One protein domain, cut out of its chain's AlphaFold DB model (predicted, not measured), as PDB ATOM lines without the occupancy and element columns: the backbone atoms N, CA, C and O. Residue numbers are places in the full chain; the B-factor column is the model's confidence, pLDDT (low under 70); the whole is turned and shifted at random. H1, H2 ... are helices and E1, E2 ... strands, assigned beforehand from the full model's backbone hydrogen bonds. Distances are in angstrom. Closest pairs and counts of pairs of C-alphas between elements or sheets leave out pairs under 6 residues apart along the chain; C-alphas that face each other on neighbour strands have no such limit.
ATOM      1  N   GLY A 250     387.028 111.048  84.916       92.25
ATOM      2  CA  GLY A 250     387.719 111.188  86.199       92.25
ATOM      3  C   GLY A 250     386.803 111.542  87.378       92.25
ATOM      4  O   GLY A 250     387.126 111.216  88.513       92.25
ATOM      5  N   LEU A 251     385.633 112.148  87.131       92.31
ATOM      6  CA  LEU A 251     384.621 112.378  88.176       92.31
ATOM      7  C   LEU A 251     383.829 111.108  88.493       92.31
ATOM      8  O   LEU A 251     383.400 110.895  89.623       92.31
ATOM      9  N   MET A 252     383.613 110.270  87.481       89.94
ATOM     10  CA  MET A 252     382.807 109.060  87.609       89.94
ATOM     11  C   MET A 252     383.626 107.877  88.121       89.94
ATOM     12  O   MET A 252     383.059 106.953  88.708       89.94
ATOM     13  N   MET A 253     384.931 107.841  87.842       88.75
ATOM     14  CA  MET A 253     385.816 106.726  88.163       88.75
ATOM     15  C   MET A 253     387.251 107.161  88.427       88.75
ATOM     16  O   MET A 253     387.728 108.126  87.844       88.75
ATOM     17  N   ASP A 254     387.959 106.368  89.228       90.12
ATOM     18  CA  ASP A 254     389.415 106.437  89.313       90.12
ATOM     19  C   ASP A 254     390.015 105.875  88.015       90.12
ATOM     20  O   ASP A 254     390.172 104.662  87.841       90.12
ATOM     21  N   VAL A 255     390.243 106.776  87.056       91.88
ATOM     22  CA  VAL A 255     390.738 106.455  85.713       91.88
ATOM     23  C   VAL A 255     392.117 105.817  85.774       91.88
ATOM     24  O   VAL A 255     392.366 104.859  85.044       91.88
ATOM     25  N   ARG A 256     392.976 106.277  86.690       94.69
ATOM     26  CA  ARG A 256     394.305 105.704  86.897       94.69
ATOM     27  C   ARG A 256     394.196 104.239  87.283       94.69
ATOM     28  O   ARG A 256     394.699 103.379  86.569       94.69
ATOM     29  N   LEU A 257     393.455 103.947  88.351       91.69
ATOM     30  CA  LEU A 257     393.284 102.579  88.829       91.69
ATOM     31  C   LEU A 257     392.616 101.675  87.779       91.69
ATOM     32  O   LEU A 257     392.923 100.483  87.690       91.69
ATOM     33  N   ALA A 258     391.676 102.212  86.996       89.00
ATOM     34  CA  ALA A 258     391.026 101.472  85.916       89.00
ATOM     35  C   ALA A 258     392.015 101.107  84.795       89.00
ATOM     36  O   ALA A 258     392.061  99.943  84.385       89.00
ATOM     37  N   LEU A 259     392.829 102.068  84.351       92.44
ATOM     38  CA  LEU A 259     393.858 101.863  83.332       92.44
ATOM     39  C   LEU A 259     394.974 100.939  83.837       92.44
ATOM     40  O   LEU A 259     395.339 100.005  83.129       92.44
ATOM     41  N   GLU A 260     395.444 101.103  85.077       94.44
ATOM     42  CA  GLU A 260     396.446 100.222  85.702       94.44
ATOM     43  C   GLU A 260     395.965  98.767  85.704       94.44
ATOM     44  O   GLU A 260     396.690  97.856  85.293       94.44
ATOM     45  N   LYS A 261     394.708  98.532  86.107       90.88
ATOM     46  CA  LYS A 261     394.097  97.195  86.082       90.88
ATOM     47  C   LYS A 261     394.009  96.630  84.669       90.88
ATOM     48  O   LYS A 261     394.277  95.443  84.488       90.88
ATOM     49  N   GLN A 262     393.631  97.448  83.690       90.50
ATOM     50  CA  GLN A 262     393.518  97.028  82.295       90.50
ATOM     51  C   GLN A 262     394.884  96.652  81.709       90.50
ATOM     52  O   GLN A 262     395.023  95.572  81.137       90.50
ATOM     53  N   VAL A 263     395.898  97.494  81.915       93.38
ATOM     54  CA  VAL A 263     397.274  97.261  81.456       93.38
ATOM     55  C   VAL A 263     397.867  96.034  82.141       93.38
ATOM     56  O   VAL A 263     398.401  95.155  81.472       93.38
ATOM     57  N   THR A 264     397.695  95.902  83.459       93.56
ATOM     58  CA  THR A 264     398.173  94.733  84.215       93.56
ATOM     59  C   THR A 264     397.495  93.446  83.743       93.56
ATOM     60  O   THR A 264     398.145  92.407  83.625       93.56
ATOM     61  N   ALA A 265     396.191  93.484  83.457       88.00
ATOM     62  CA  ALA A 265     395.473  92.333  82.916       88.00
ATOM     63  C   ALA A 265     395.976  91.960  81.513       88.00
ATOM     64  O   ALA A 265     396.232  90.785  81.255       88.00
ATOM     65  N   HIS A 266     396.181  92.946  80.637       89.69
ATOM     66  CA  HIS A 266     396.734  92.722  79.302       89.69
ATOM     67  C   HIS A 266     398.156  92.150  79.362       89.69
ATOM     68  O   HIS A 266     398.461  91.184  78.662       89.69
ATOM     69  N   HIS A 267     399.008  92.692  80.234       92.94
ATOM     70  CA  HIS A 267     400.368  92.209  80.453       92.94
ATOM     71  C   HIS A 267     400.380  90.758  80.944       92.94
ATOM     72  O   HIS A 267     401.105  89.932  80.402       92.94
ATOM     73  N   LYS A 268     399.507  90.400  81.896       91.31
ATOM     74  CA  LYS A 268     399.378  89.014  82.385       91.31
ATOM     75  C   LYS A 268     398.990  88.016  81.294       91.31
ATOM     76  O   LYS A 268     399.383  86.858  81.378       91.31
ATOM     77  N   VAL A 269     398.196  88.440  80.309       90.25
ATOM     78  CA  VAL A 269     397.724  87.570  79.219       90.25
ATOM     79  C   VAL A 269     398.738  87.490  78.078       90.25
ATOM     80  O   VAL A 269     398.977  86.411  77.547       90.25
ATOM     81  N   SER A 270     399.321  88.622  77.688       90.50
ATOM     82  CA  SER A 270     400.160  88.731  76.485       90.50
ATOM     83  C   SER A 270     401.665  88.671  76.758       90.50
ATOM     84  O   SER A 270     402.441  88.496  75.822       90.50
ATOM     85  N   GLY A 271     402.092  88.867  78.009       90.88
ATOM     86  CA  GLY A 271     403.493  89.094  78.373       90.88
ATOM     87  C   GLY A 271     404.071  90.404  77.829       90.88
ATOM     88  O   GLY A 271     405.275  90.617  77.920       90.88
ATOM     89  N   ARG A 272     403.244  91.270  77.224       90.25
ATOM     90  CA  ARG A 272     403.657  92.547  76.633       90.25
ATOM     91  C   ARG A 272     402.869  93.694  77.245       90.25
ATOM     92  O   ARG A 272     401.646  93.623  77.410       90.25
ATOM     93  N   VAL A 273     403.574  94.773  77.557       88.62
ATOM     94  CA  VAL A 273     402.946  96.023  77.970       88.62
ATOM     95  C   VAL A 273     402.541  96.769  76.707       88.62
ATOM     96  O   VAL A 273     403.378  97.310  75.995       88.62
ATOM     97  N   VAL A 274     401.248  96.733  76.393       87.75
ATOM     98  CA  VAL A 274     400.679  97.461  75.259       87.75
ATOM     99  C   VAL A 274     399.802  98.573  75.827       87.75
ATOM    100  O   VAL A 274     398.929  98.273  76.651       87.75
ATOM    101  N   ALA A 311     407.739  99.946  85.231       93.12
ATOM    102  CA  ALA A 311     408.364 101.027  84.471       93.12
ATOM    103  C   ALA A 311     407.345 101.778  83.594       93.12
ATOM    104  O   ALA A 311     407.342 103.009  83.553       93.12
ATOM    105  N   TYR A 312     406.430 101.062  82.931       94.06
ATOM    106  CA  TYR A 312     405.384 101.689  82.118       94.06
ATOM    107  C   TYR A 312     404.310 102.388  82.957       94.06
ATOM    108  O   TYR A 312     403.942 103.518  82.636       94.06
ATOM    109  N   LEU A 313     403.818 101.760  84.031       94.69
ATOM    110  CA  LEU A 313     402.820 102.370  84.922       94.69
ATOM    111  C   LEU A 313     403.354 103.636  85.619       94.69
ATOM    112  O   LEU A 313     402.568 104.514  85.967       94.69
ATOM    113  N   SER A 314     404.677 103.746  85.776       95.06
ATOM    114  CA  SER A 314     405.360 104.940  86.298       95.06
ATOM    115  C   SER A 314     405.788 105.932  85.204       95.06
ATOM    116  O   SER A 314     406.352 106.984  85.509       95.06
ATOM    117  N   SER A 315     405.572 105.609  83.925       95.44
ATOM    118  CA  SER A 315     406.047 106.422  82.804       95.44
ATOM    119  C   SER A 315     405.183 107.677  82.595       95.44
ATOM    120  O   SER A 315     403.966 107.638  82.793       95.44
ATOM    121  N   PRO A 316     405.765 108.788  82.102       95.69
ATOM    122  CA  PRO A 316     405.002 109.995  81.782       95.69
ATOM    123  C   PRO A 316     403.937 109.755  80.701       95.69
ATOM    124  O   PRO A 316     402.900 110.412  80.710       95.69
ATOM    125  N   ALA A 317     404.148 108.780  79.810       93.31
ATOM    126  CA  ALA A 317     403.166 108.401  78.797       93.31
ATOM    127  C   ALA A 317     401.886 107.810  79.417       93.31
ATOM    128  O   ALA A 317     400.784 108.055  78.921       93.31
ATOM    129  N   PHE A 318     402.015 107.048  80.509       94.88
ATOM    130  CA  PHE A 318     400.860 106.540  81.243       94.88
ATOM    131  C   PHE A 318     400.123 107.667  81.976       94.88
ATOM    132  O   PHE A 318     398.899 107.729  81.906       94.88
ATOM    133  N   GLU A 319     400.839 108.611  82.595       96.38
ATOM    134  CA  GLU A 319     400.221 109.785  83.237       96.38
ATOM    135  C   GLU A 319     399.476 110.685  82.237       96.38
ATOM    136  O   GLU A 319     398.364 111.132  82.517       96.38
ATOM    137  N   GLU A 320     400.036 110.911  81.043       94.75
ATOM    138  CA  GLU A 320     399.363 111.664  79.976       94.75
ATOM    139  C   GLU A 320     398.088 110.949  79.503       94.75
ATOM    140  O   GLU A 320     397.045 111.579  79.302       94.75
ATOM    141  N   LEU A 321     398.132 109.616  79.389       93.50
ATOM    142  CA  LEU A 321     396.952 108.807  79.088       93.50
ATOM    143  C   LEU A 321     395.885 108.937  80.184       93.50
ATOM    144  O   LEU A 321     394.704 109.083  79.861       93.50
ATOM    145  N   VAL A 322     396.292 108.902  81.455       94.81
ATOM    146  CA  VAL A 322     395.402 109.065  82.611       94.81
ATOM    147  C   VAL A 322     394.758 110.449  82.613       94.81
ATOM    148  O   VAL A 322     393.545 110.532  82.795       94.81
ATOM    149  N   ASP A 323     395.511 111.527  82.386       94.81
ATOM    150  CA  ASP A 323     394.971 112.894  82.337       94.81
ATOM    151  C   ASP A 323     393.998 113.075  81.161       94.81
ATOM    152  O   ASP A 323     392.885 113.588  81.330       94.81
ATOM    153  N   ARG A 324     394.368 112.564  79.979       93.88
ATOM    154  CA  ARG A 324     393.509 112.583  78.789       93.88
ATOM    155  C   ARG A 324     392.194 111.849  79.032       93.88
ATOM    156  O   ARG A 324     391.127 112.402  78.771       93.88
ATOM    157  N   GLU A 325     392.256 110.626  79.552       92.00
ATOM    158  CA  GLU A 325     391.058 109.826  79.807       92.00
ATOM    159  C   GLU A 325     390.252 110.392  80.988       92.00
ATOM    160  O   GLU A 325     389.028 110.373  80.953       92.00
ATOM    161  N   SER A 326     390.892 111.011  81.986       93.56
ATOM    162  CA  SER A 326     390.203 111.693  83.094       93.56
ATOM    163  C   SER A 326     389.342 112.859  82.619       93.56
ATOM    164  O   SER A 326     388.246 113.061  83.147       93.56
ATOM    165  N   LYS A 327     389.801 113.591  81.599       93.94
ATOM    166  CA  LYS A 327     389.083 114.715  80.978       93.94
ATOM    167  C   LYS A 327     388.041 114.282  79.944       93.94
ATOM    168  O   LYS A 327     387.233 115.110  79.519       93.94
ATOM    169  N   ARG A 328     388.022 113.009  79.539       92.19
ATOM    170  CA  ARG A 328     387.071 112.491  78.550       92.19
ATOM    171  C   ARG A 328     385.639 112.624  79.063       92.19
ATOM    172  O   ARG A 328     385.304 112.131  80.136       92.19
ATOM    173  N   MET A 329     384.773 113.261  78.280       91.56
ATOM    174  CA  MET A 329     383.354 113.387  78.615       91.56
ATOM    175  C   MET A 329     382.617 112.098  78.256       91.56
ATOM    176  O   MET A 329     382.640 111.659  77.108       91.56
ATOM    177  N   VAL A 330     381.940 111.501  79.237       88.38
ATOM    178  CA  VAL A 330     381.191 110.254  79.069       88.38
ATOM    179  C   VAL A 330     379.712 110.500  79.374       88.38
ATOM    180  O   VAL A 330     379.398 111.045  80.439       88.38
ATOM    181  N   PRO A 331     378.786 110.095  78.484       90.56
ATOM    182  CA  PRO A 331     377.361 110.166  78.769       90.56
ATOM    183  C   PRO A 331     376.975 109.141  79.844       90.56
ATOM    184  O   PRO A 331     377.366 107.973  79.800       90.56
TER     185      PRO A 331
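This is residues 250 to 274 and 311 to 331 of the 1110 residues of an uncharacterized protein of Leishmania martiniquensis (UniProt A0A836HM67). Two helices make an open V: the longer one, H1, and the shorter one, H2, meet where H1 begins and H2 nears its end, and from there they spread apart. The two printed ends at the cut, Val 274 and Ala 311, lie at the open side of the V, while the short strand E1 runs on past H2 at the closed side. You have 46 printed residues with two named helices and one named strand, in the order H1, H2, E1, and the class is mostly helix. The whole is only just compact, close to loose, with a radius of gyration of the C-alphas of 11.2 A, and it is elongated, spanning 33 by 21 by 12 A.

Start with the longest helix, H1, residues 255 to 270, and look from it to H2, residues 316 to 327. The two touch, and their closest C-alphas are those of Arg 256 and Val 322, 5.6 A apart. H1 touches H2 with residues 255 to 259 alone, and H2 touches H1 with residues 322 to 326 alone. Their lines stand at a steep tilt of 53 degrees, they run opposite ways, and their centres are 14.0 A apart. Look next at E1, residues 329 to 331: it pairs with no named strand. H2 and E1 meet only through their link, which is tight, with 1 residue between them. H1 and E1 are apart. In the backbone of H1 and H2, every O i to N i+4 pair is within hydrogen-bond range.

Find C-alpha 255 at (390.738, 106.455, 85.713); from there H1 runs for 16 residues to Ser 270, 22.1 A from first to last C-alpha. Then go to Pro 316, whose C-alpha is at (405.002, 109.995, 81.782); H2 runs from it for 12 residues to Lys 327, over 16.6 A. E1 covers 3 residues from Met 329 to Pro 331, and you find its last C-alpha at (377.361, 110.166, 78.769).

The two C-alphas farthest apart in the domain are those of Gly 271 and Pro 331, at 33.6 A. From the first printed C-alpha, that of Gly 250, to the last, that of Pro 331, the distance is 12.8 A. Between Val 274 and Ala 311 you meet a cut: residues 275 to 310 are not printed, and C-alphas 274 and 311 are 12.5 A apart across it. The link from H1 to H2 is the one across this cut. The mean pLDDT of the printed part of this model is 92.2, and no printed residue is under 70.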